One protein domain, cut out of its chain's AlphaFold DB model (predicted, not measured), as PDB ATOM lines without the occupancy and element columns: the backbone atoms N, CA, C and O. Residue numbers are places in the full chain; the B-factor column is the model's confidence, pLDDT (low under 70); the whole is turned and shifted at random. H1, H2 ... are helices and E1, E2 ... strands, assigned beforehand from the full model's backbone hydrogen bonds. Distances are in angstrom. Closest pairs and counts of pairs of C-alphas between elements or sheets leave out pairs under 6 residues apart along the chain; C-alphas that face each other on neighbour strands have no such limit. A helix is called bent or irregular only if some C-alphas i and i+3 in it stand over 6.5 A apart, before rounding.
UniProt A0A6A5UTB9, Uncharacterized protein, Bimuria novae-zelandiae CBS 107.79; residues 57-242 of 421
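Overview. This is residues 57 to 242 of the 421 residues of an uncharacterized protein of Bimuria novae-zelandiae CBS 107.79 (UniProt A0A6A5UTB9). One long helix, H8, packs on one face of an antiparallel sheet in the order E1 E2 E3, and the shorter helices H2, H5, H6 and H7 gather round it. H1, H3 and H4 touch in turn beyond the end of the sheet where E1 begins, H9 packs on H5, and the long link of residues 147 to 163 runs from the sheet's opposite end back to H6. The printed part has 186 residues, with nine named helices and three named strands in the order H1 H2 H3 E1 E2 H4 H5 E3 H6 H7 H8 H9, a mixed class. It is compact, with a radius of gyration of the C-alphas of 16.8 A, and rounded, spanning 48 by 47 by 41 A.

Arrangement. H1, residues 57 to 66, touches H3, residues 89 to 93, closest at the C-alphas of Val 62 and Ala 91, 5.9 A. H2, residues 71 to 78, touches H4, residues 121 to 126, closest at the C-alphas of Cys 78 and Pro 121, 4.6 A. E1, residues 96 to 104, and E2, residues 107 to 119, form an antiparallel hairpin, with N 98 and O 117 within hydrogen-bond range at 2.8 A. E2 bends by 60 degrees at residue 110. E3, residues 141 to 146, is antiparallel to E2, with N 116 and O 143 at 3.1 A. H8, residues 200 to 215, is on this sheet at a height of 8.5 A over E1 and E2, making two layers, a helix on one face of a sheet. H8 is the hub, touching four other helices. With residues 209 to 213 alone it touches H5, residues 131 to 138, closest at the C-alphas of Phe 132 and Leu 213, 7.0 A. H5 is irregular: C-alphas 132 and 135 are 8.6 A apart. With residues 207 to 214 alone H8 touches H6, residues 164 to 170, at a shallow tilt of 16 degrees, closest at the C-alphas of Thr 164 and Ala 211, 5.8 A. With residues 203 to 210 alone it touches H7, residues 183 to 189, closest at the C-alphas of Val 187 and Val 210, 6.7 A. H9, residues 228 to 241, touches H5 at a shallow tilt of 14 degrees, closest at the C-alphas of Gln 138 and Val 235, 5.9 A. Each O i to N i+4 pair is within hydrogen-bond range in H1, H2, H6, H7, H8 and H9, against 1 of 2 in H4, 2 of 4 in H5 and 0 of 1 in H3, where 2 of 2 O i to N i+3 pairs are.

Along the chain. H1 begins with C-alpha 57 at (-137.497, 8.402, 105.953). E1 is 26.9 A long, E2 31.7 A, H8 22.9 A and H9 20.3 A. H9 ends with C-alpha 241 at (-151.674, 34.410, 78.840).

Size, cuts and confidence. The two C-alphas farthest apart, those of Asp 86 and Ala 106, are 48.6 A apart. The printed part has no cut. The links E3 to H6, H6 to H7 and H8 to H9 are long. Residues 148 to 160 have pLDDT under 70.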
ATOM      1  N   ALA A  57    -137.000   8.223 104.598       87.62
ATOM      2  CA  ALA A  57    -137.497   8.402 105.953       87.62
ATOM      3  C   ALA A  57    -138.223   9.746 106.146       87.62
ATOM      4  O   ALA A  57    -139.292   9.764 106.751       87.62
ATOM      5  N   GLU A  58    -137.714  10.854 105.602       89.31
ATOM      6  CA  GLU A  58    -138.388  12.156 105.682       89.31
ATOM      7  C   GLU A  58    -139.683  12.183 104.869       89.31
ATOM      8  O   GLU A  58    -140.702  12.663 105.363       89.31
ATOM      9  N   LEU A  59    -139.686  11.609 103.659       88.88
ATOM     10  CA  LEU A  59    -140.911  11.476 102.858       88.88
ATOM     11  C   LEU A  59    -141.963  10.636 103.587       88.88
ATOM     12  O   LEU A  59    -143.141  10.995 103.621       88.88
ATOM     13  N   LYS A  60    -141.532   9.533 104.209       90.62
ATOM     14  CA  LYS A  60    -142.397   8.701 105.046       90.62
ATOM     15  C   LYS A  60    -142.950   9.496 106.228       90.62
ATOM     16  O   LYS A  60    -144.149   9.429 106.469       90.62
ATOM     17  N   ARG A  61    -142.117  10.297 106.900       93.88
ATOM     18  CA  ARG A  61    -142.520  11.147 108.028       93.88
ATOM     19  C   ARG A  61    -143.552  12.202 107.622       93.88
ATOM     20  O   ARG A  61    -144.512  12.393 108.355       93.88
ATOM     21  N   VAL A  62    -143.395  12.861 106.471       94.75
ATOM     22  CA  VAL A  62    -144.402  13.812 105.952       94.75
ATOM     23  C   VAL A  62    -145.721  13.098 105.664       94.75
ATOM     24  O   VAL A  62    -146.776  13.575 106.078       94.75
ATOM     25  N   LYS A  63    -145.668  11.929 105.013       94.62
ATOM     26  CA  LYS A  63    -146.861  11.120 104.730       94.62
ATOM     27  C   LYS A  63    -147.583  10.702 106.013       94.62
ATOM     28  O   LYS A  63    -148.794  10.861 106.109       94.62
ATOM     29  N   GLU A  64    -146.845  10.167 106.983       94.94
ATOM     30  CA  GLU A  64    -147.380   9.767 108.289       94.94
ATOM     31  C   GLU A  64    -147.953  10.970 109.045       94.94
ATOM     32  O   GLU A  64    -149.025  10.857 109.628       94.94
ATOM     33  N   TYR A  65    -147.298  12.133 108.978       96.31
ATOM     34  CA  TYR A  65    -147.779  13.365 109.597       96.31
ATOM     35  C   TYR A  65    -149.112  13.834 109.000       96.31
ATOM     36  O   TYR A  65    -150.082  13.996 109.739       96.31
ATOM     37  N   PHE A  66    -149.205  14.001 107.676       96.56
ATOM     38  CA  PHE A  66    -150.451  14.441 107.034       96.56
ATOM     39  C   PHE A  66    -151.585  13.421 107.155       96.56
ATOM     40  O   PHE A  66    -152.739  13.821 107.217       96.56
ATOM     41  N   ALA A  67    -151.283  12.126 107.288       95.44
ATOM     42  CA  ALA A  67    -152.299  11.109 107.559       95.44
ATOM     43  C   ALA A  67    -153.004  11.279 108.923       95.44
ATOM     44  O   ALA A  67    -154.042  10.660 109.146       95.44
ATOM     45  N   THR A  68    -152.458  12.096 109.833       96.38
ATOM     46  CA  THR A  68    -153.084  12.423 111.133       96.38
ATOM     47  C   THR A  68    -153.949  13.684 111.111       96.38
ATOM     48  O   THR A  68    -154.499  14.055 112.148       96.38
ATOM     49  N   LYS A  69    -154.036  14.368 109.970       97.12
ATOM     50  CA  LYS A  69    -154.747  15.640 109.798       97.12
ATOM     51  C   LYS A  69    -155.998  15.436 108.951       97.12
ATOM     52  O   LYS A  69    -156.047  14.502 108.149       97.12
ATOM     53  N   SER A  70    -157.000  16.298 109.113       96.44
ATOM     54  CA  SER A  70    -158.128  16.325 108.170       96.44
ATOM     55  C   SER A  70    -157.675  16.835 106.798       96.44
ATOM     56  O   SER A  70    -156.641  17.501 106.676       96.44
ATOM     57  N   GLN A  71    -158.451  16.564 105.745       96.00
ATOM     58  CA  GLN A  71    -158.110  17.082 104.415       96.00
ATOM     59  C   GLN A  71    -158.165  18.612 104.390       96.00
ATOM     60  O   GLN A  71    -157.303  19.256 103.793       96.00
ATOM     61  N   SER A  72    -159.134  19.193 105.099       96.50
ATOM     62  CA  SER A  72    -159.253  20.641 105.281       96.50
ATOM     63  C   SER A  72    -158.037  21.245 105.993       96.50
ATOM     64  O   SER A  72    -157.532  22.271 105.546       96.50
ATOM     65  N   GLU A  73    -157.504  20.607 107.041       97.31
ATOM     66  CA  GLU A  73    -156.280  21.052 107.727       97.31
ATOM     67  C   GLU A  73    -155.051  21.003 106.815       97.31
ATOM     68  O   GLU A  73    -154.273  21.959 106.780       97.31
ATOM     69  N   VAL A  74    -154.878  19.914 106.058       97.25
ATOM     70  CA  VAL A  74    -153.766  19.787 105.103       97.25
ATOM     71  C   VAL A  74    -153.868  20.860 104.021       97.25
ATOM     72  O   VAL A  74    -152.873  21.521 103.727       97.25
ATOM     73  N   LEU A  75    -155.061  21.087 103.463       97.06
ATOM     74  CA  LEU A  75    -155.266  22.118 102.449       97.06
ATOM     75  C   LEU A  75    -155.019  23.523 103.010       97.06
ATOM     76  O   LEU A  75    -154.277  24.293 102.406       97.06
ATOM     77  N   MET A  76    -155.571  23.850 104.183       97.44
ATOM     78  CA  MET A  76    -155.343  25.141 104.841       97.44
ATOM     79  C   MET A  76    -153.858  25.388 105.132       97.44
ATOM     80  O   MET A  76    -153.388  26.512 104.969       97.44
ATOM     81  N   TYR A  77    -153.102  24.358 105.528       97.44
ATOM     82  CA  TYR A  77    -151.650  24.449 105.703       97.44
ATOM     83  C   TYR A  77    -150.923  24.719 104.382       97.44
ATOM     84  O   TYR A  77    -150.062  25.598 104.307       97.44
ATOM     85  N   CYS A  78    -151.290  23.984 103.330       96.88
ATOM     86  CA  CYS A  78    -150.725  24.159 101.996       96.88
ATOM     87  C   CYS A  78    -151.034  25.545 101.411       96.88
ATOM     88  O   CYS A  78    -150.221  26.076 100.669       96.88
ATOM     89  N   LEU A  79    -152.172  26.146 101.762       97.06
ATOM     90  CA  LEU A  79    -152.555  27.503 101.360       97.06
ATOM     91  C   LEU A  79    -151.999  28.598 102.287       97.06
ATOM     92  O   LEU A  79    -152.261  29.775 102.060       97.06
ATOM     93  N   GLY A  80    -151.281  28.236 103.357       96.94
ATOM     94  CA  GLY A  80    -150.763  29.196 104.335       96.94
ATOM     95  C   GLY A  80    -151.818  29.879 105.203       96.94
ATOM     96  O   GLY A  80    -151.550  30.910 105.814       96.94
ATOM     97  N   LEU A  81    -153.019  29.308 105.280       97.06
ATOM     98  CA  LEU A  81    -154.122  29.830 106.087       97.06
ATOM     99  C   LEU A  81    -153.987  29.451 107.566       97.06
ATOM    100  O   LEU A  81    -154.504  30.157 108.433       97.06
ATOM    101  N   ILE A  82    -153.291  28.348 107.856       97.62
ATOM    102  CA  ILE A  82    -152.980  27.901 109.215       97.62
ATOM    103  C   ILE A  82    -151.527  27.442 109.326       97.62
ATOM    104  O   ILE A  82    -150.928  26.962 108.365       97.62
ATOM    105  N   ASN A  83    -151.000  27.497 110.547       96.88
ATOM    106  CA  ASN A  83    -149.761  26.825 110.912       96.88
ATOM    107  C   ASN A  83    -150.097  25.497 111.588       96.88
ATOM    108  O   ASN A  83    -150.795  25.482 112.603       96.88
ATOM    109  N   LEU A  84    -149.583  24.392 111.052       97.06
ATOM    110  CA  LEU A  84    -149.685  23.096 111.711       97.06
ATOM    111  C   LEU A  84    -148.452  22.884 112.607       97.06
ATOM    112  O   LEU A  84    -147.330  22.858 112.089       97.06
ATOM    113  N   PRO A  85    -148.617  22.753 113.937       96.50
ATOM    114  CA  PRO A  85    -147.492  22.544 114.840       96.50
ATOM    115  C   PRO A  85    -146.804  21.210 114.537       96.50
ATOM    116  O   PRO A  85    -147.454  20.233 114.153       96.50
ATOM    117  N   ASP A  86    -145.483  21.181 114.694       96.44
ATOM    118  CA  ASP A  86    -144.639  19.998 114.477       96.44
ATOM    119  C   ASP A  86    -144.635  19.448 113.040       96.44
ATOM    120  O   ASP A  86    -144.156  18.333 112.804       96.44
ATOM    121  N   ALA A  87    -145.138  20.220 112.066       96.62
ATOM    122  CA  ALA A  87    -145.033  19.867 110.657       96.62
ATOM    123  C   ALA A  87    -143.551  19.659 110.288       96.62
ATOM    124  O   ALA A  87    -142.729  20.542 110.556       96.62
ATOM    125  N   PRO A  88    -143.171  18.505 109.702       96.19
ATOM    126  CA  PRO A  88    -141.793  18.276 109.283       96.19
ATOM    127  C   PRO A  88    -141.331  19.374 108.323       96.19
ATOM    128  O   PRO A  88    -142.111  19.800 107.479       96.19
ATOM    129  N   GLU A  89    -140.061  19.780 108.375       93.75
ATOM    130  CA  GLU A  89    -139.546  20.852 107.503       93.75
ATOM    131  C   GLU A  89    -139.786  20.555 106.013       93.75
ATOM    132  O   GLU A  89    -140.166  21.431 105.237       93.75
ATOM    133  N   LEU A  90    -139.679  19.277 105.633       93.12
ATOM    134  CA  LEU A  90    -139.960  18.804 104.281       93.12
ATOM    135  C   LEU A  90    -141.411  19.062 103.822       93.12
ATOM    136  O   LEU A  90    -141.652  19.166 102.620       93.12
ATOM    137  N   ALA A  91    -142.367  19.206 104.745       94.88
ATOM    138  CA  ALA A  91    -143.763  19.494 104.423       94.88
ATOM    139  C   ALA A  91    -143.932  20.851 103.716       94.88
ATOM    140  O   ALA A  91    -144.812  20.968 102.863       94.88
ATOM    141  N   LYS A  92    -143.053  21.832 103.975       93.12
ATOM    142  CA  LYS A  92    -143.057  23.142 103.293       93.12
ATOM    143  C   LYS A  92    -142.734  23.040 101.804       93.12
ATOM    144  O   LYS A  92    -143.173  23.863 101.014       93.12
ATOM    145  N   SER A  93    -141.982  22.010 101.419       91.56
ATOM    146  CA  SER A  93    -141.635  21.720 100.025       91.56
ATOM    147  C   SER A  93    -142.575  20.705  99.366       91.56
ATOM    148  O   SER A  93    -142.209  20.101  98.357       91.56
ATOM    149  N   THR A  94    -143.742  20.444  99.961       92.44
ATOM    150  CA  THR A  94    -144.781  19.637  99.307       92.44
ATOM    151  C   THR A  94    -145.277  20.375  98.065       92.44
ATOM    152  O   THR A  94    -145.152  21.586  97.979       92.44
ATOM    153  N   ILE A  95    -145.844  19.671  97.095       92.56
ATOM    154  CA  ILE A  95    -146.577  20.295  95.991       92.56
ATOM    155  C   ILE A  95    -148.002  19.774  96.079       92.56
ATOM    156  O   ILE A  95    -148.210  18.560  96.145       92.56
ATOM    157  N   ALA A  96    -148.972  20.682  96.111       94.25
ATOM    158  CA  ALA A  96    -150.373  20.313  96.015       94.25
ATOM    159  C   ALA A  96    -150.732  20.191  94.534       94.25
ATOM    160  O   ALA A  96    -150.462  21.107  93.760       94.25
ATOM    161  N   ILE A  97    -151.303  19.053  94.143       94.06
ATOM    162  CA  ILE A  97    -151.711  18.773  92.766       94.06
ATOM    163  C   ILE A  97    -153.168  18.326  92.809       94.06
ATOM    164  O   ILE A  97    -153.488  17.329  93.454       94.06
ATOM    165  N   CYS A  98    -154.039  19.054  92.123       94.81
ATOM    166  CA  CYS A  98    -155.398  18.626  91.827       94.81
ATOM    167  C   CYS A  98    -155.407  18.055  90.409       94.81
ATOM    168  O   CYS A  98    -154.839  18.661  89.503       94.81
ATOM    169  N   VAL A  99    -155.990  16.873  90.232       93.38
ATOM    170  CA  VAL A  99    -155.998  16.138  88.965       93.38
ATOM    171  C   VAL A  99    -157.430  15.765  88.638       93.38
ATOM    172  O   VAL A  99    -158.147  15.289  89.515       93.38
ATOM    173  N   ASP A 100    -157.796  15.921  87.377       93.50
ATOM    174  CA  ASP A 100    -159.012  15.364  86.807       93.50
ATOM    175  C   ASP A 100    -158.692  14.649  85.486       93.50
ATOM    176  O   ASP A 100    -157.677  14.912  84.827       93.50
ATOM    177  N   THR A 101    -159.514  13.670  85.132       92.06
ATOM    178  CA  THR A 101    -159.298  12.821  83.965       92.06
ATOM    179  C   THR A 101    -160.591  12.604  83.212       92.06
ATOM    180  O   THR A 101    -161.575  12.171  83.806       92.06
ATOM    181  N   GLU A 102    -160.534  12.750  81.892       85.25
ATOM    182  CA  GLU A 102    -161.647  12.406  81.013       85.25
ATOM    183  C   GLU A 102    -161.423  11.048  80.355       85.25
ATOM    184  O   GLU A 102    -160.317  10.709  79.912       85.25
ATOM    185  N   GLY A 103    -162.496  10.266  80.294       84.88
ATOM    186  CA  GLY A 103    -162.526   8.961  79.646       84.88
ATOM    187  C   GLY A 103    -163.290   8.999  78.326       84.88
ATOM    188  O   GLY A 103    -164.182   9.816  78.114       84.88
ATOM    189  N   TRP A 104    -163.001   8.060  77.431       81.56
ATOM    190  CA  TRP A 104    -163.773   7.918  76.202       81.56
ATOM    191  C   TRP A 104    -165.204   7.451  76.507       81.56
ATOM    192  O   TRP A 104    -165.399   6.440  77.176       81.56
ATOM    193  N   ASN A 105    -166.222   8.119  75.956       73.62
ATOM    194  CA  ASN A 105    -167.634   7.805  76.241       73.62
ATOM    195  C   ASN A 105    -168.027   6.341  75.975       73.62
ATOM    196  O   ASN A 105    -168.873   5.790  76.674       73.62
ATOM    197  N   ALA A 106    -167.424   5.699  74.967       75.50
ATOM    198  CA  ALA A 106    -167.687   4.291  74.665       75.50
ATOM    199  C   ALA A 106    -166.921   3.325  75.588       75.50
ATOM    200  O   ALA A 106    -167.286   2.155  75.694       75.50
ATOM    201  N   ASN A 107    -165.853   3.797  76.238       78.62
ATOM    202  CA  ASN A 107    -165.054   3.024  77.175       78.62
ATOM    203  C   ASN A 107    -164.321   3.951  78.160       78.62
ATOM    204  O   ASN A 107    -163.210   4.401  77.887       78.62
ATOM    205  N   SER A 108    -164.907   4.174  79.337       79.38
ATOM    206  CA  SER A 108    -164.349   5.056  80.372       79.38
ATOM    207  C   SER A 108    -163.008   4.585  80.950       79.38
ATOM    208  O   SER A 108    -162.355   5.334  81.667       79.38
ATOM    209  N   SER A 109    -162.561   3.363  80.629       79.69
ATOM    210  CA  SER A 109    -161.204   2.906  80.964       79.69
ATOM    211  C   SER A 109    -160.119   3.475  80.042       79.69
ATOM    212  O   SER A 109    -158.931   3.335  80.332       79.69
ATOM    213  N   VAL A 110    -160.516   4.103  78.934       80.00
ATOM    214  CA  VAL A 110    -159.630   4.715  77.946       80.00
ATOM    215  C   VAL A 110    -159.515   6.200  78.264       80.00
ATOM    216  O   VAL A 110    -160.446   6.960  78.022       80.00
ATOM    217  N   LEU A 111    -158.367   6.598  78.803       84.19
ATOM    218  CA  LEU A 111    -158.050   7.982  79.151       84.19
ATOM    219  C   LEU A 111    -157.832   8.827  77.889       84.19
ATOM    220  O   LEU A 111    -156.941   8.522  77.090       84.19
ATOM    221  N   THR A 112    -158.614   9.892  77.726       79.25
ATOM    222  CA  THR A 112    -158.532  10.814  76.581       79.25
ATOM    223  C   THR A 112    -157.838  12.116  76.949       79.25
ATOM    224  O   THR A 112    -157.031  12.629  76.170       79.25
ATOM    225  N   GLU A 113    -158.103  12.631  78.146       83.44
ATOM    226  CA  GLU A 113    -157.538  13.889  78.619       83.44
ATOM    227  C   GLU A 113    -157.145  13.803  80.094       83.44
ATOM    228  O   GLU A 113    -157.769  13.089  80.879       83.44
ATOM    229  N   VAL A 114    -156.104  14.542  80.464       89.50
ATOM    230  CA  VAL A 114    -155.695  14.763  81.848       89.50
ATOM    231  C   VAL A 114    -155.597  16.259  82.077       89.50
ATOM    232  O   VAL A 114    -154.861  16.966  81.386       89.50
ATOM    233  N   GLY A 115    -156.308  16.723  83.086       91.50
ATOM    234  CA  GLY A 115    -156.220  18.064  83.608       91.50
ATOM    235  C   GLY A 115    -155.525  18.011  84.943       91.50
ATOM    236  O   GLY A 115    -155.769  17.114  85.746       91.50
ATOM    237  N   PHE A 116    -154.647  18.962  85.198       93.38
ATOM    238  CA  PHE A 116    -154.182  19.156  86.556       93.38
ATOM    239  C   PHE A 116    -153.852  20.609  86.800       93.38
ATOM    240  O   PHE A 116    -153.448  21.342  85.899       93.38
ATOM    241  N   CYS A 117    -154.004  21.009  88.048       94.88
ATOM    242  CA  CYS A 117    -153.499  22.269  88.538       94.88
ATOM    243  C   CYS A 117    -152.637  22.031  89.770       94.88
ATOM    244  O   CYS A 117    -152.862  21.085  90.530       94.88
ATOM    245  N   ASN A 118    -151.600  22.844  89.940       94.94
ATOM    246  CA  ASN A 118    -150.700  22.700  91.071       94.94
ATOM    247  C   ASN A 118    -150.244  24.035  91.638       94.94
ATOM    248  O   ASN A 118    -150.205  25.053  90.945       94.94
ATOM    249  N   PHE A 119    -149.833  23.979  92.898       96.06
ATOM    250  CA  PHE A 119    -149.207  25.089  93.589       96.06
ATOM    251  C   PHE A 119    -148.195  24.625  94.640       96.06
ATOM    252  O   PHE A 119    -148.222  23.481  95.106       96.06
ATOM    253  N   GLU A 120    -147.298  25.536  95.013       95.25
ATOM    254  CA  GLU A 120    -146.282  25.331  96.046       95.25
ATOM    255  C   GLU A 120    -146.702  26.026  97.356       95.25
ATOM    256  O   GLU A 120    -146.925  27.239  97.347       95.25
ATOM    257  N   PRO A 121    -146.770  25.311  98.495       94.69
ATOM    258  CA  PRO A 121    -147.071  25.889  99.799       94.69
ATOM    259  C   PRO A 121    -146.126  27.005 100.220       94.69
ATOM    260  O   PRO A 121    -146.571  27.947 100.855       94.69
ATOM    261  N   GLU A 122    -144.844  26.936  99.859       93.50
ATOM    262  CA  GLU A 122    -143.874  27.996 100.166       93.50
ATOM    263  C   GLU A 122    -144.297  29.348  99.556       93.50
ATOM    264  O   GLU A 122    -144.293  30.374 100.241       93.50
ATOM    265  N   THR A 123    -144.757  29.339  98.302       94.81
ATOM    266  CA  THR A 123    -145.309  30.528  97.637       94.81
ATOM    267  C   THR A 123    -146.636  30.945  98.266       94.81
ATOM    268  O   THR A 123    -146.841  32.120  98.562       94.81
ATOM    269  N   MET A 124    -147.533  29.994  98.541       95.94
ATOM    270  CA  MET A 124    -148.844  30.310  99.122       95.94
ATOM    271  C   MET A 124    -148.743  30.891 100.536       95.94
ATOM    272  O   MET A 124    -149.430  31.854 100.852       95.94
ATOM    273  N   GLN A 125    -147.837  30.379 101.371       94.44
ATOM    274  CA  GLN A 125    -147.612  30.838 102.749       94.44
ATOM    275  C   GLN A 125    -147.103  32.275 102.851       94.44
ATOM    276  O   GLN A 125    -147.266  32.909 103.891       94.44
ATOM    277  N   THR A 126    -146.496  32.790 101.785       95.88
ATOM    278  CA  THR A 126    -146.021  34.177 101.709       95.88
ATOM    279  C   THR A 126    -146.974  35.086 100.928       95.88
ATOM    280  O   THR A 126    -146.745  36.292 100.859       95.88
ATOM    281  N   THR A 127    -148.061  34.532 100.386       96.88
ATOM    282  CA  THR A 127    -149.044  35.251  99.575       96.88
ATOM    283  C   THR A 127    -150.249  35.647 100.425       96.88
ATOM    284  O   THR A 127    -150.929  34.803 101.005       96.88
ATOM    285  N   GLU A 128    -150.570  36.941 100.476       97.31
ATOM    286  CA  GLU A 128    -151.846  37.386 101.040       97.31
ATOM    287  C   GLU A 128    -152.994  36.908 100.139       97.31
ATOM    288  O   GLU A 128    -152.943  37.210  98.949       97.31
ATOM    289  N   PRO A 129    -154.052  36.245 100.651       97.62
ATOM    290  CA  PRO A 129    -155.051  35.638  99.777       97.62
ATOM    291  C   PRO A 129    -155.792  36.592  98.832       97.62
ATOM    292  O   PRO A 129    -156.103  36.211  97.706       97.62
ATOM    293  N   GLY A 130    -156.058  37.830  99.259       97.31
ATOM    294  CA  GLY A 130    -156.874  38.779  98.499       97.31
ATOM    295  C   GLY A 130    -158.363  38.387  98.413       97.31
ATOM    296  O   GLY A 130    -158.790  37.404  99.030       97.31
ATOM    297  N   PRO A 131    -159.177  39.162  97.672       97.88
ATOM    298  CA  PRO A 131    -160.603  38.893  97.485       97.88
ATOM    299  C   PRO A 131    -160.840  37.502  96.892       97.88
ATOM    300  O   PRO A 131    -160.291  37.167  95.850       97.88
ATOM    301  N   PHE A 132    -161.651  36.681  97.555       97.81
ATOM    302  CA  PHE A 132    -161.948  35.289  97.186       97.81
ATOM    303  C   PHE A 132    -160.710  34.401  96.980       97.81
ATOM    304  O   PHE A 132    -160.791  33.375  96.309       97.81
ATOM    305  N   GLY A 133    -159.558  34.768  97.552       97.69
ATOM    306  CA  GLY A 133    -158.314  34.039  97.320       97.69
ATOM    307  C   GLY A 133    -157.684  34.308  95.950       97.69
ATOM    308  O   GLY A 133    -156.875  33.497  95.509       97.69
ATOM    309  N   GLU A 134    -158.038  35.410  95.276       97.81
ATOM    310  CA  GLU A 134    -157.536  35.803  93.949       97.81
ATOM    311  C   GLU A 134    -156.014  35.654  93.819       97.81
ATOM    312  O   GLU A 134    -155.536  35.046  92.865       97.81
ATOM    313  N   ASN A 135    -155.248  36.127  94.804       97.75
ATOM    314  CA  ASN A 135    -153.788  36.070  94.744       97.75
ATOM    315  C   ASN A 135    -153.261  34.632  94.895       97.75
ATOM    316  O   ASN A 135    -152.239  34.286  94.307       97.75
ATOM    317  N   LEU A 136    -153.947  33.770  95.656       97.50
ATOM    318  CA  LEU A 136    -153.604  32.342  95.721       97.50
ATOM    319  C   LEU A 136    -153.927  31.663  94.386       97.50
ATOM    320  O   LEU A 136    -153.123  30.906  93.854       97.50
ATOM    321  N   LEU A 137    -155.081  31.968  93.793       96.88
ATOM    322  CA  LEU A 137    -155.475  31.410  92.500       96.88
ATOM    323  C   LEU A 137    -154.527  31.844  91.373       96.88
ATOM    324  O   LEU A 137    -154.185  31.029  90.522       96.88
ATOM    325  N   GLN A 138    -154.021  33.077  91.400       95.69
ATOM    326  CA  GLN A 138    -153.006  33.558  90.453       95.69
ATOM    327  C   GLN A 138    -151.641  32.866  90.608       95.69
ATOM    328  O   GLN A 138    -150.871  32.815  89.653       95.69
ATOM    329  N   ASN A 139    -151.348  32.299  91.782       95.38
ATOM    330  CA  ASN A 139    -150.151  31.489  92.035       95.38
ATOM    331  C   ASN A 139    -150.364  29.990  91.748       95.38
ATOM    332  O   ASN A 139    -149.521  29.155  92.091       95.38
ATOM    333  N   THR A 140    -151.494  29.638  91.135       94.38
ATOM    334  CA  THR A 140    -151.787  28.285  90.671       94.38
ATOM    335  C   THR A 140    -151.446  28.154  89.196       94.38
ATOM    336  O   THR A 140    -151.759  29.020  88.383       94.38
ATOM    337  N   TYR A 141    -150.848  27.024  88.839       92.38
ATOM    338  CA  TYR A 141    -150.582  26.676  87.453       92.38
ATOM    339  C   TYR A 141    -151.603  25.663  86.951       92.38
ATOM    340  O   TYR A 141    -151.914  24.714  87.666       92.38
ATOM    341  N   PHE A 142    -152.080  25.838  85.720       90.75
ATOM    342  CA  PHE A 142    -153.107  25.000  85.102       90.75
ATOM    343  C   PHE A 142    -152.546  24.317  83.860       90.75
ATOM    344  O   PHE A 142    -151.923  24.963  83.022       90.75
ATOM    345  N   TYR A 143    -152.790  23.017  83.735       87.75
ATOM    346  CA  TYR A 143    -152.303  22.202  82.632       87.75
ATOM    347  C   TYR A 143    -153.441  21.391  82.034       87.75
ATOM    348  O   TYR A 143    -154.324  20.887  82.737       87.75
ATOM    349  N   HIS A 144    -153.384  21.237  80.716       83.62
ATOM    350  CA  HIS A 144    -154.260  20.360  79.955       83.62
ATOM    351  C   HIS A 144    -153.406  19.488  79.053       83.62
ATOM    352  O   HIS A 144    -152.652  19.986  78.219       83.62
ATOM    353  N   ILE A 145    -153.513  18.178  79.225       82.06
ATOM    354  CA  ILE A 145    -152.832  17.203  78.386       82.06
ATOM    355  C   ILE A 145    -153.896  16.377  77.682       82.06
ATOM    356  O   ILE A 145    -154.644  15.635  78.315       82.06
ATOM    357  N   ARG A 146    -153.923  16.451  76.353       75.75
ATOM    358  CA  ARG A 146    -154.656  15.487  75.532       75.75
ATOM    359  C   ARG A 146    -153.753  14.320  75.204       75.75
ATOM    360  O   ARG A 146    -152.625  14.505  74.747       75.75
ATOM    361  N   VAL A 147    -154.242  13.110  75.432       75.50
ATOM    362  CA  VAL A 147    -153.456  11.928  75.119       75.50
ATOM    363  C   VAL A 147    -153.661  11.559  73.657       75.50
ATOM    364  O   VAL A 147    -154.719  11.066  73.287       75.50
ATOM    365  N   ALA A 148    -152.616  11.739  72.847       54.44
ATOM    366  CA  ALA A 148    -152.662  11.532  71.397       54.44
ATOM    367  C   ALA A 148    -153.168  10.138  70.970       54.44
ATOM    368  O   ALA A 148    -153.790  10.002  69.922       54.44
ATOM    369  N   GLU A 149    -152.907   9.102  71.772       49.16
ATOM    370  CA  GLU A 149    -153.111   7.700  71.376       49.16
ATOM    371  C   GLU A 149    -153.827   6.846  72.453       49.16
ATOM    372  O   GLU A 149    -154.002   5.653  72.234       49.16
ATOM    373  N   THR A 150    -154.301   7.452  73.564       58.06
ATOM    374  CA  THR A 150    -154.994   6.871  74.759       58.06
ATOM    375  C   THR A 150    -154.120   6.193  75.846       58.06
ATOM    376  O   THR A 150    -153.644   5.071  75.712       58.06
ATOM    377  N   ALA A 151    -153.874   6.866  76.979       43.28
ATOM    378  CA  ALA A 151    -152.737   6.545  77.863       43.28
ATOM    379  C   ALA A 151    -153.107   5.593  78.999       43.28
ATOM    380  O   ALA A 151    -153.940   5.886  79.851       43.28
ATOM    381  N   HIS A 152    -152.363   4.490  79.074       34.41
ATOM    382  CA  HIS A 152    -152.388   3.533  80.174       34.41
ATOM    383  C   HIS A 152    -151.430   3.954  81.302       34.41
ATOM    384  O   HIS A 152    -150.256   3.583  81.285       34.41
ATOM    385  N   TYR A 153    -151.927   4.663  82.319       38.84
ATOM    386  CA  TYR A 153    -151.246   4.791  83.614       38.84
ATOM    387  C   TYR A 153    -152.243   4.641  84.766       38.84
ATOM    388  O   TYR A 153    -153.241   5.349  84.836       38.84
ATOM    389  N   LYS A 154    -151.958   3.718  85.693       34.78
ATOM    390  CA  LYS A 154    -152.602   3.671  87.012       34.78
ATOM    391  C   LYS A 154    -151.695   4.387  88.005       34.78
ATOM    392  O   LYS A 154    -150.556   3.966  88.203       34.78
ATOM    393  N   ASN A 155    -152.197   5.450  88.625       39.31
ATOM    394  CA  ASN A 155    -151.488   6.149  89.691       39.31
ATOM    395  C   ASN A 155    -151.386   5.254  90.938       39.31
ATOM    396  O   ASN A 155    -152.375   4.676  91.380       39.31
ATOM    397  N   PHE A 156    -150.184   5.142  91.510       34.50
ATOM    398  CA  PHE A 156    -149.953   4.485  92.799       34.50
ATOM    399  C   PHE A 156    -149.724   5.568  93.861       34.50
ATOM    400  O   PHE A 156    -148.779   6.356  93.755       34.50
ATOM    401  N   SER A 157    -150.599   5.642  94.864       33.12
ATOM    402  CA  SER A 157    -150.634   6.739  95.832       33.12
ATOM    403  C   SER A 157    -149.579   6.582  96.937       33.12
ATOM    404  O   SER A 157    -149.686   5.804  97.887       33.12
ATOM    405  N   ALA A 158    -148.532   7.401  96.838       38.44
ATOM    406  CA  ALA A 158    -147.795   7.879  98.009       38.44
ATOM    407  C   ALA A 158    -148.203   9.312  98.409       38.44
ATOM    408  O   ALA A 158    -147.621   9.853  99.344       38.44
ATOM    409  N   ALA A 159    -149.190   9.899  97.726       52.38
ATOM    410  CA  ALA A 159    -149.762  11.203  98.040       52.38
ATOM    411  C   ALA A 159    -150.867  11.073  99.099       52.38
ATOM    412  O   ALA A 159    -151.555  10.051  99.151       52.38
ATOM    413  N   ALA A 160    -151.022  12.101  99.931       57.88
ATOM    414  CA  ALA A 160    -152.270  12.311 100.650       57.88
ATOM    415  C   ALA A 160    -153.315  12.758  99.618       57.88
ATOM    416  O   ALA A 160    -153.072  13.702  98.867       57.88
ATOM    417  N   GLU A 161    -154.421  12.030  99.527       79.00
ATOM    418  CA  GLU A 161    -155.504  12.330  98.594       79.00
ATOM    419  C   GLU A 161    -156.472  13.320  99.246       79.00
ATOM    420  O   GLU A 161    -156.865  13.136 100.401       79.00
ATOM    421  N   MET A 162    -156.824  14.375  98.510       77.69
ATOM    422  CA  MET A 162    -157.852  15.339  98.894       77.69
ATOM    423  C   MET A 162    -159.017  15.208  97.919       77.69
ATOM    424  O   MET A 162    -158.827  15.306  96.710       77.69
ATOM    425  N   ASP A 163    -160.208  14.990  98.458       83.88
ATOM    426  CA  ASP A 163    -161.452  14.838  97.715       83.88
ATOM    427  C   ASP A 163    -162.383  15.986  98.120       83.88
ATOM    428  O   ASP A 163    -162.709  16.169  99.297       83.88
ATOM    429  N   THR A 164    -162.837  16.773  97.145       83.38
ATOM    430  CA  THR A 164    -163.722  17.921  97.391       83.38
ATOM    431  C   THR A 164    -165.056  17.512  98.007       83.38
ATOM    432  O   THR A 164    -165.661  18.293  98.741       83.38
ATOM    433  N   GLN A 165    -165.495  16.270  97.802       87.19
ATOM    434  CA  GLN A 165    -166.680  15.713  98.448       87.19
ATOM    435  C   GLN A 165    -166.440  15.372  99.923       87.19
ATOM    436  O   GLN A 165    -167.381  15.383 100.724       87.19
ATOM    437  N   ILE A 166    -165.208  15.017 100.297       87.62
ATOM    438  CA  ILE A 166    -164.822  14.840 101.701       87.62
ATOM    439  C   ILE A 166    -164.712  16.217 102.357       87.62
ATOM    440  O   ILE A 166    -165.366  16.427 103.374       87.62
ATOM    441  N   LEU A 167    -164.031  17.179 101.724       88.94
ATOM    442  CA  LEU A 167    -163.946  18.566 102.204       88.94
ATOM    443  C   LEU A 167    -165.327  19.191 102.440       88.94
ATOM    444  O   LEU A 167    -165.589  19.738 103.509       88.94
ATOM    445  N   ALA A 168    -166.245  19.061 101.478       89.69
ATOM    446  CA  ALA A 168    -167.597  19.600 101.611       89.69
ATOM    447  C   ALA A 168    -168.376  18.983 102.789       89.69
ATOM    448  O   ALA A 168    -169.239  19.649 103.357       89.69
ATOM    449  N   ARG A 169    -168.088  17.729 103.164       90.62
ATOM    450  CA  ARG A 169    -168.681  17.075 104.342       90.62
ATOM    451  C   ARG A 169    -167.999  17.499 105.639       90.62
ATOM    452  O   ARG A 169    -168.700  17.786 106.599       90.62
ATOM    453  N   GLU A 170    -166.667  17.557 105.660       91.50
ATOM    454  CA  GLU A 170    -165.885  18.006 106.824       91.50
ATOM    455  C   GLU A 170    -166.281  19.418 107.275       91.50
ATOM    456  O   GLU A 170    -166.254  19.719 108.464       91.50
ATOM    457  N   LEU A 171    -166.655  20.272 106.321       91.25
ATOM    458  CA  LEU A 171    -166.975  21.681 106.541       91.25
ATOM    459  C   LEU A 171    -168.485  21.958 106.576       91.25
ATOM    460  O   LEU A 171    -168.894  23.110 106.475       91.25
ATOM    461  N   ASP A 172    -169.321  20.917 106.660       92.62
ATOM    462  CA  ASP A 172    -170.788  21.019 106.693       92.62
ATOM    463  C   ASP A 172    -171.436  21.725 105.477       92.62
ATOM    464  O   ASP A 172    -172.619  22.071 105.485       92.62
ATOM    465  N   TYR A 173    -170.708  21.870 104.366       88.75
ATOM    466  CA  TYR A 173    -171.242  22.409 103.111       88.75
ATOM    467  C   TYR A 173    -172.190  21.435 102.406       88.75
ATOM    468  O   TYR A 173    -173.054  21.868 101.637       88.75
ATOM    469  N   TRP A 174    -172.075  20.129 102.641       90.88
ATOM    470  CA  TRP A 174    -172.975  19.132 102.066       90.88
ATOM    471  C   TRP A 174    -173.220  17.972 103.026       90.88
ATOM    472  O   TRP A 174    -172.315  17.204 103.330       90.88
ATOM    473  N   GLN A 175    -174.470  17.803 103.458       88.69
ATOM    474  CA  GLN A 175    -174.843  16.817 104.480       88.69
ATOM    475  C   GLN A 175    -175.705  15.665 103.943       88.69
ATOM    476  O   GLN A 175    -176.251  14.892 104.727       88.69
ATOM    477  N   SER A 176    -175.866  15.516 102.620       89.50
ATOM    478  CA  SER A 176    -176.678  14.409 102.094       89.50
ATOM    479  C   SER A 176    -175.981  13.066 102.343       89.50
ATOM    480  O   SER A 176    -174.909  12.831 101.784       89.50
ATOM    481  N   PRO A 177    -176.585  12.141 103.113       82.75
ATOM    482  CA  PRO A 177    -175.970  10.848 103.398       82.75
ATOM    483  C   PRO A 177    -176.034   9.886 102.205       82.75
ATOM    484  O   PRO A 177    -175.354   8.865 102.203       82.75
ATOM    485  N   LYS A 178    -176.885  10.175 101.210       87.81
ATOM    486  CA  LYS A 178    -177.177   9.267 100.090       87.81
ATOM    487  C   LYS A 178    -176.591   9.725  98.759       87.81
ATOM    488  O   LYS A 178    -176.392   8.889  97.887       87.81
ATOM    489  N   ASN A 179    -176.314  11.020  98.610       88.06
ATOM    490  CA  ASN A 179    -175.898  11.592  97.337       88.06
ATOM    491  C   ASN A 179    -174.555  12.297  97.499       88.06
ATOM    492  O   ASN A 179    -174.452  13.269  98.250       88.06
ATOM    493  N   GLN A 180    -173.553  11.834  96.756       88.12
ATOM    494  CA  GLN A 180    -172.333  12.604  96.544       88.12
ATOM    495  C   GLN A 180    -172.683  13.906  95.822       88.12
ATOM    496  O   GLN A 180    -173.532  13.932  94.924       88.12
ATOM    497  N   VAL A 181    -172.064  15.002  96.247       92.25
ATOM    498  CA  VAL A 181    -172.237  16.285  95.577       92.25
ATOM    499  C   VAL A 181    -171.377  16.296  94.319       92.25
ATOM    500  O   VAL A 181    -170.163  16.131  94.381       92.25
ATOM    501  N   GLY A 182    -172.015  16.444  93.160       93.75
ATOM    502  CA  GLY A 182    -171.290  16.653  91.909       93.75
ATOM    503  C   GLY A 182    -170.668  18.048  91.865       93.75
ATOM    504  O   GLY A 182    -171.233  18.991  92.428       93.75
ATOM    505  N   LEU A 183    -169.554  18.195  91.144       94.38
ATOM    506  CA  LEU A 183    -168.834  19.466  90.997       94.38
ATOM    507  C   LEU A 183    -169.759  20.608  90.550       94.38
ATOM    508  O   LEU A 183    -169.790  21.656  91.185       94.38
ATOM    509  N   LYS A 184    -170.625  20.359  89.559       95.31
ATOM    510  CA  LYS A 184    -171.647  21.320  89.102       95.31
ATOM    511  C   LYS A 184    -172.523  21.870  90.233       95.31
ATOM    512  O   LYS A 184    -172.844  23.054  90.239       95.31
ATOM    513  N   ASN A 185    -172.914  21.023  91.183       95.31
ATOM    514  CA  ASN A 185    -173.748  21.441  92.310       95.31
ATOM    515  C   ASN A 185    -172.939  22.225  93.351       95.31
ATOM    516  O   ASN A 185    -173.482  23.151  93.947       95.31
ATOM    517  N   LEU A 186    -171.662  21.880  93.559       95.25
ATOM    518  CA  LEU A 186    -170.765  22.659  94.421       95.25
ATOM    519  C   LEU A 186    -170.524  24.058  93.853       95.25
ATOM    520  O   LEU A 186    -170.698  25.035  94.573       95.25
ATOM    521  N   VAL A 187    -170.201  24.152  92.562       96.00
ATOM    522  CA  VAL A 187    -170.003  25.428  91.860       96.00
ATOM    523  C   VAL A 187    -171.261  26.295  91.948       96.00
ATOM    524  O   VAL A 187    -171.195  27.438  92.392       96.00
ATOM    525  N   ALA A 188    -172.432  25.724  91.644       95.50
ATOM    526  CA  ALA A 188    -173.702  26.440  91.755       95.50
ATOM    527  C   ALA A 188    -173.994  26.920  93.189       95.50
ATOM    528  O   ALA A 188    -174.553  27.998  93.376       95.50
ATOM    529  N   LYS A 189    -173.610  26.140  94.210       94.69
ATOM    530  CA  LYS A 189    -173.785  26.522  95.619       94.69
ATOM    531  C   LYS A 189    -172.870  27.677  96.037       94.69
ATOM    532  O   LYS A 189    -173.238  28.425  96.933       94.69
ATOM    533  N   LEU A 190    -171.716  27.827  95.395       95.31
ATOM    534  CA  LEU A 190    -170.778  28.928  95.624       95.31
ATOM    535  C   LEU A 190    -171.079  30.167  94.756       95.31
ATOM    536  O   LEU A 190    -170.326  31.131  94.815       95.31
ATOM    537  N   ASP A 191    -172.184  30.158  94.002       95.81
ATOM    538  CA  ASP A 191    -172.696  31.280  93.198       95.81
ATOM    539  C   ASP A 191    -171.721  31.787  92.114       95.81
ATOM    540  O   ASP A 191    -171.518  32.988  91.935       95.81
ATOM    541  N   PHE A 192    -171.123  30.857  91.362       96.56
ATOM    542  CA  PHE A 192    -170.380  31.173  90.137       96.56
ATOM    543  C   PHE A 192    -170.705  30.206  88.986       96.56
ATOM    544  O   PHE A 192    -171.344  29.168  89.173       96.56
ATOM    545  N   GLU A 193    -170.327  30.586  87.768       96.56
ATOM    546  CA  GLU A 193    -170.625  29.860  86.538       96.56
ATOM    547  C   GLU A 193    -169.635  28.715  86.301       96.56
ATOM    548  O   GLU A 193    -168.418  28.897  86.307       96.56
ATOM    549  N   TYR A 194    -170.176  27.533  86.013       95.19
ATOM    550  CA  TYR A 194    -169.395  26.392  85.547       95.19
ATOM    551  C   TYR A 194    -169.379  26.364  84.014       95.19
ATOM    552  O   TYR A 194    -170.248  25.751  83.384       95.19
ATOM    553  N   ARG A 195    -168.421  27.082  83.419       90.06
ATOM    554  CA  ARG A 195    -168.198  27.121  81.963       90.06
ATOM    555  C   ARG A 195    -167.519  25.849  81.481       90.06
ATOM    556  O   ARG A 195    -166.866  25.210  82.285       90.06
ATOM    557  N   ASP A 196    -167.680  25.497  80.205       85.50
ATOM    558  CA  ASP A 196    -166.991  24.383  79.526       85.50
ATOM    559  C   ASP A 196    -166.870  23.080  80.347       85.50
ATOM    560  O   ASP A 196    -165.763  22.553  80.531       85.50
ATOM    561  N   PRO A 197    -167.994  22.546  80.869       83.25
ATOM    562  CA  PRO A 197    -167.971  21.255  81.547       83.25
ATOM    563  C   PRO A 197    -167.494  20.170  80.571       83.25
ATOM    564  O   PRO A 197    -167.750  20.275  79.368       83.25
ATOM    565  N   HIS A 198    -166.876  19.106  81.096       81.88
ATOM    566  CA  HIS A 198    -166.349  17.968  80.319       81.88
ATOM    567  C   HIS A 198    -165.004  18.216  79.624       81.88
ATOM    568  O   HIS A 198    -164.710  17.620  78.584       81.88
ATOM    569  N   THR A 199    -164.185  19.112  80.176       86.62
ATOM    570  CA  THR A 199    -162.754  19.131  79.863       86.62
ATOM    571  C   THR A 199    -161.980  18.921  81.147       86.62
ATOM    572  O   THR A 199    -162.173  19.644  82.124       86.62
ATOM    573  N   SER A 200    -161.060  17.959  81.129       89.62
ATOM    574  CA  SER A 200    -160.344  17.568  82.349       89.62
ATOM    575  C   SER A 200    -159.611  18.735  83.019       89.62
ATOM    576  O   SER A 200    -159.554  18.845  84.239       89.62
ATOM    577  N   SER A 201    -159.033  19.652  82.236       90.00
ATOM    578  CA  SER A 201    -158.317  20.809  82.789       90.00
ATOM    579  C   SER A 201    -159.240  21.772  83.520       90.00
ATOM    580  O   SER A 201    -158.914  22.227  84.616       90.00
ATOM    581  N   ASN A 202    -160.407  22.045  82.942       90.62
ATOM    582  CA  ASN A 202    -161.387  22.912  83.566       90.62
ATOM    583  C   ASN A 202    -162.000  22.251  84.806       90.62
ATOM    584  O   ASN A 202    -162.134  22.900  85.837       90.62
ATOM    585  N   ASP A 203    -162.279  20.951  84.758       93.62
ATOM    586  CA  ASP A 203    -162.813  20.214  85.903       93.62
ATOM    587  C   ASP A 203    -161.801  20.174  87.059       93.62
ATOM    588  O   ASP A 203    -162.170  20.436  88.207       93.62
ATOM    589  N   ALA A 204    -160.507  19.986  86.770       94.88
ATOM    590  CA  ALA A 204    -159.437  20.131  87.758       94.88
ATOM    591  C   ALA A 204    -159.362  21.563  88.324       94.88
ATOM    592  O   ALA A 204    -159.268  21.745  89.539       94.88
ATOM    593  N   ALA A 205    -159.431  22.586  87.466       95.25
ATOM    594  CA  ALA A 205    -159.386  23.988  87.880       95.25
ATOM    595  C   ALA A 205    -160.560  24.350  88.802       95.25
ATOM    596  O   ALA A 205    -160.358  24.880  89.895       95.25
ATOM    597  N   MET A 206    -161.781  24.006  88.396       96.12
ATOM    598  CA  MET A 206    -162.998  24.255  89.163       96.12
ATOM    599  C   MET A 206    -162.997  23.465  90.472       96.12
ATOM    600  O   MET A 206    -163.379  24.003  91.509       96.12
ATOM    601  N   THR A 207    -162.496  22.228  90.465       96.31
ATOM    602  CA  THR A 207    -162.305  21.424  91.680       96.31
ATOM    603  C   THR A 207    -161.383  22.130  92.673       96.31
ATOM    604  O   THR A 207    -161.726  22.234  93.852       96.31
ATOM    605  N   LEU A 208    -160.248  22.669  92.219       96.88
ATOM    606  CA  LEU A 208    -159.332  23.410  93.084       96.88
ATOM    607  C   LEU A 208    -159.934  24.729  93.590       96.88
ATOM    608  O   LEU A 208    -159.812  25.025  94.777       96.88
ATOM    609  N   ILE A 209    -160.603  25.499  92.727       96.50
ATOM    610  CA  ILE A 209    -161.273  26.752  93.115       96.50
ATOM    611  C   ILE A 209    -162.306  26.474  94.211       96.50
ATOM    612  O   ILE A 209    -162.306  27.135  95.248       96.50
ATOM    613  N   VAL A 210    -163.143  25.450  94.026       97.31
ATOM    614  CA  VAL A 210    -164.112  25.008  95.035       97.31
ATOM    615  C   VAL A 210    -163.400  24.610  96.329       97.31
ATOM    616  O   VAL A 210    -163.789  25.080  97.396       97.31
ATOM    617  N   ALA A 211    -162.350  23.786  96.258       97.12
ATOM    618  CA  ALA A 211    -161.597  23.352  97.436       97.12
ATOM    619  C   ALA A 211    -161.042  24.542  98.234       97.12
ATOM    620  O   ALA A 211    -161.170  24.572  99.457       97.12
ATOM    621  N   LEU A 212    -160.472  25.531  97.540       97.38
ATOM    622  CA  LEU A 212    -159.949  26.753  98.138       97.38
ATOM    623  C   LEU A 212    -161.058  27.548  98.825       97.38
ATOM    624  O   LEU A 212    -160.916  27.896  99.993       97.38
ATOM    625  N   LEU A 213    -162.170  27.806  98.132       96.88
ATOM    626  CA  LEU A 213    -163.283  28.596  98.669       96.88
ATOM    627  C   LEU A 213    -163.941  27.939  99.884       96.88
ATOM    628  O   LEU A 213    -164.373  28.647 100.788       96.88
ATOM    629  N   LEU A 214    -163.985  26.603  99.928       96.69
ATOM    630  CA  LEU A 214    -164.500  25.860 101.078       96.69
ATOM    631  C   LEU A 214    -163.671  26.115 102.347       96.69
ATOM    632  O   LEU A 214    -164.239  26.217 103.432       96.69
ATOM    633  N   VAL A 215    -162.345  26.235 102.228       97.56
ATOM    634  CA  VAL A 215    -161.449  26.449 103.380       97.56
ATOM    635  C   VAL A 215    -161.076  27.915 103.618       97.56
ATOM    636  O   VAL A 215    -160.422  28.234 104.613       97.56
ATOM    637  N   LEU A 216    -161.456  28.819 102.714       97.44
ATOM    638  CA  LEU A 216    -161.096  30.227 102.795       97.44
ATOM    639  C   LEU A 216    -161.870  30.920 103.938       97.44
ATOM    640  O   LEU A 216    -163.091  30.803 104.011       97.44
ATOM    641  N   PRO A 217    -161.207  31.679 104.831       97.19
ATOM    642  CA  PRO A 217    -161.903  32.421 105.881       97.19
ATOM    643  C   PRO A 217    -162.900  33.463 105.347       97.19
ATOM    644  O   PRO A 217    -162.606  34.169 104.385       97.19
ATOM    645  N   GLU A 218    -164.020  33.648 106.059       96.62
ATOM    646  CA  GLU A 218    -165.133  34.543 105.675       96.62
ATOM    647  C   GLU A 218    -164.705  35.963 105.300       96.62
ATOM    648  O   GLU A 218    -165.210  36.540 104.339       96.62
ATOM    649  N   LYS A 219    -163.705  36.508 106.001       96.62
ATOM    650  CA  LYS A 219    -163.172  37.852 105.744       96.62
ATOM    651  C   LYS A 219    -162.671  38.075 104.310       96.62
ATOM    652  O   LYS A 219    -162.537  39.225 103.916       96.62
ATOM    653  N   TYR A 220    -162.357  37.015 103.564       97.38
ATOM    654  CA  TYR A 220    -161.854  37.126 102.196       97.38
ATOM    655  C   TYR A 220    -162.952  37.073 101.136       97.38
ATOM    656  O   TYR A 220    -162.669  37.416  99.998       97.38
ATOM    657  N   TYR A 221    -164.182  36.666 101.458       95.19
ATOM    658  CA  TYR A 221    -165.292  36.643 100.490       95.19
ATOM    659  C   TYR A 221    -166.478  37.522 100.898       95.19
ATOM    660  O   TYR A 221    -167.300  37.884 100.058       95.19
ATOM    661  N   LYS A 222    -166.559  37.919 102.169       95.50
ATOM    662  CA  LYS A 222    -167.553  38.874 102.655       95.50
ATOM    663  C   LYS A 222    -167.158  40.307 102.303       95.50
ATOM    664  O   LYS A 222    -165.989  40.667 102.436       95.50
ATOM    665  N   ASP A 223    -168.141  41.096 101.870       94.94
ATOM    666  CA  ASP A 223    -168.032  42.533 101.568       94.94
ATOM    667  C   ASP A 223    -166.890  42.895 100.600       94.94
ATOM    668  O   ASP A 223    -166.325  43.988 100.645       94.94
ATOM    669  N   GLN A 224    -166.537  41.966  99.711       96.88
ATOM    670  CA  GLN A 224    -165.488  42.186  98.726       96.88
ATOM    671  C   GLN A 224    -165.974  43.094  97.587       96.88
ATOM    672  O   GLN A 224    -167.132  43.005  97.176       96.88
ATOM    673  N   PRO A 225    -165.092  43.937  97.021       96.00
ATOM    674  CA  PRO A 225    -165.458  44.850  95.937       96.00
ATOM    675  C   PRO A 225    -165.680  44.139  94.593       96.00
ATOM    676  O   PRO A 225    -166.333  44.683  93.705       96.00
ATOM    677  N   LYS A 226    -165.109  42.942  94.430       97.00
ATOM    678  CA  LYS A 226    -165.254  42.087  93.247       97.00
ATOM    679  C   LYS A 226    -166.314  41.024  93.522       97.00
ATOM    680  O   LYS A 226    -166.522  40.649  94.667       97.00
ATOM    681  N   THR A 227    -166.961  40.507  92.485       97.56
ATOM    682  CA  THR A 227    -167.729  39.260  92.608       97.56
ATOM    683  C   THR A 227    -166.788  38.065  92.467       97.56
ATOM    684  O   THR A 227    -165.725  38.185  91.852       97.56
ATOM    685  N   LEU A 228    -167.189  36.900  92.980       97.38
ATOM    686  CA  LEU A 228    -166.426  35.668  92.771       97.38
ATOM    687  C   LEU A 228    -166.246  35.364  91.275       97.38
ATOM    688  O   LEU A 228    -165.139  35.056  90.843       97.38
ATOM    689  N   GLN A 229    -167.303  35.529  90.471       97.81
ATOM    690  CA  GLN A 229    -167.227  35.324  89.023       97.81
ATOM    691  C   GLN A 229    -166.156  36.206  88.370       97.81
ATOM    692  O   GLN A 229    -165.390  35.726  87.543       97.81
ATOM    693  N   HIS A 230    -166.059  37.474  88.777       97.88
ATOM    694  CA  HIS A 230    -165.056  38.385  88.234       97.88
ATOM    695  C   HIS A 230    -163.623  37.949  88.580       97.88
ATOM    696  O   HIS A 230    -162.737  38.042  87.734       97.88
ATOM    697  N   VAL A 231    -163.393  37.437  89.796       97.56
ATOM    698  CA  VAL A 231    -162.092  36.858  90.178       97.56
ATOM    699  C   VAL A 231    -161.755  35.656  89.296       97.56
ATOM    700  O   VAL A 231    -160.641  35.564  88.785       97.56
ATOM    701  N   ILE A 232    -162.718  34.760  89.065       96.62
ATOM    702  CA  ILE A 232    -162.530  33.579  88.210       96.62
ATOM    703  C   ILE A 232    -162.213  33.988  86.767       96.62
ATOM    704  O   ILE A 232    -161.293  33.434  86.169       96.62
ATOM    705  N   ASP A 233    -162.915  34.986  86.227       96.31
ATOM    706  CA  ASP A 233    -162.674  35.505  84.877       96.31
ATOM    707  C   ASP A 233    -161.248  36.053  84.715       96.31
ATOM    708  O   ASP A 233    -160.589  35.783  83.709       96.31
ATOM    709  N   GLU A 234    -160.738  36.793  85.704       96.25
ATOM    710  CA  GLU A 234    -159.373  37.330  85.664       96.25
ATOM    711  C   GLU A 234    -158.307  36.239  85.859       96.25
ATOM    712  O   GLU A 234    -157.270  36.277  85.190       96.25
ATOM    713  N   VAL A 235    -158.560  35.232  86.704       95.19
ATOM    714  CA  VAL A 235    -157.674  34.060  86.848       95.19
ATOM    715  C   VAL A 235    -157.600  33.281  85.534       95.19
ATOM    716  O   VAL A 235    -156.504  32.972  85.069       95.19
ATOM    717  N   GLU A 236    -158.739  33.016  84.892       93.75
ATOM    718  CA  GLU A 236    -158.798  32.316  83.604       93.75
ATOM    719  C   GLU A 236    -158.108  33.110  82.487       93.75
ATOM    720  O   GLU A 236    -157.357  32.569  81.674       93.75
ATOM    721  N   LYS A 237    -158.332  34.422  82.443       92.88
ATOM    722  CA  LYS A 237    -157.661  35.310  81.493       92.88
ATOM    723  C   LYS A 237    -156.147  35.301  81.695       92.88
ATOM    724  O   LYS A 237    -155.409  35.209  80.718       92.88
ATOM    725  N   THR A 238    -155.685  35.352  82.943       88.69
ATOM    726  CA  THR A 238    -154.254  35.316  83.272       88.69
ATOM    727  C   THR A 238    -153.639  33.966  82.904       88.69
ATOM    728  O   THR A 238    -152.581  33.930  82.275       88.69
ATOM    729  N   SER A 239    -154.319  32.855  83.205       87.31
ATOM    730  CA  SER A 239    -153.821  31.513  82.888       87.31
ATOM    731  C   SER A 239    -153.681  31.289  81.380       87.31
ATOM    732  O   SER A 239    -152.688  30.713  80.942       87.31
ATOM    733  N   LYS A 240    -154.594  31.839  80.568       84.06
ATOM    734  CA  LYS A 240    -154.513  31.820  79.096       84.06
ATOM    735  C   LYS A 240    -153.329  32.605  78.530       84.06
ATOM    736  O   LYS A 240    -152.860  32.290  77.442       84.06
ATOM    737  N   THR A 241    -152.860  33.630  79.240       81.75
ATOM    738  CA  THR A 241    -151.674  34.410  78.840       81.75
ATOM    739  C   THR A 241    -150.361  33.807  79.327       81.75
ATOM    740  O   THR A 241    -149.293  34.305  78.974       81.75
ATOM    741  N   CYS A 242    -150.415  32.749  80.141       75.00
ATOM    742  CA  CYS A 242    -149.218  32.050  80.568       75.00
ATOM    743  C   CYS A 242    -148.637  31.297  79.367       75.00
ATOM    744  O   CYS A 242    -149.186  30.294  78.917       75.00
TER     745      CYS A 242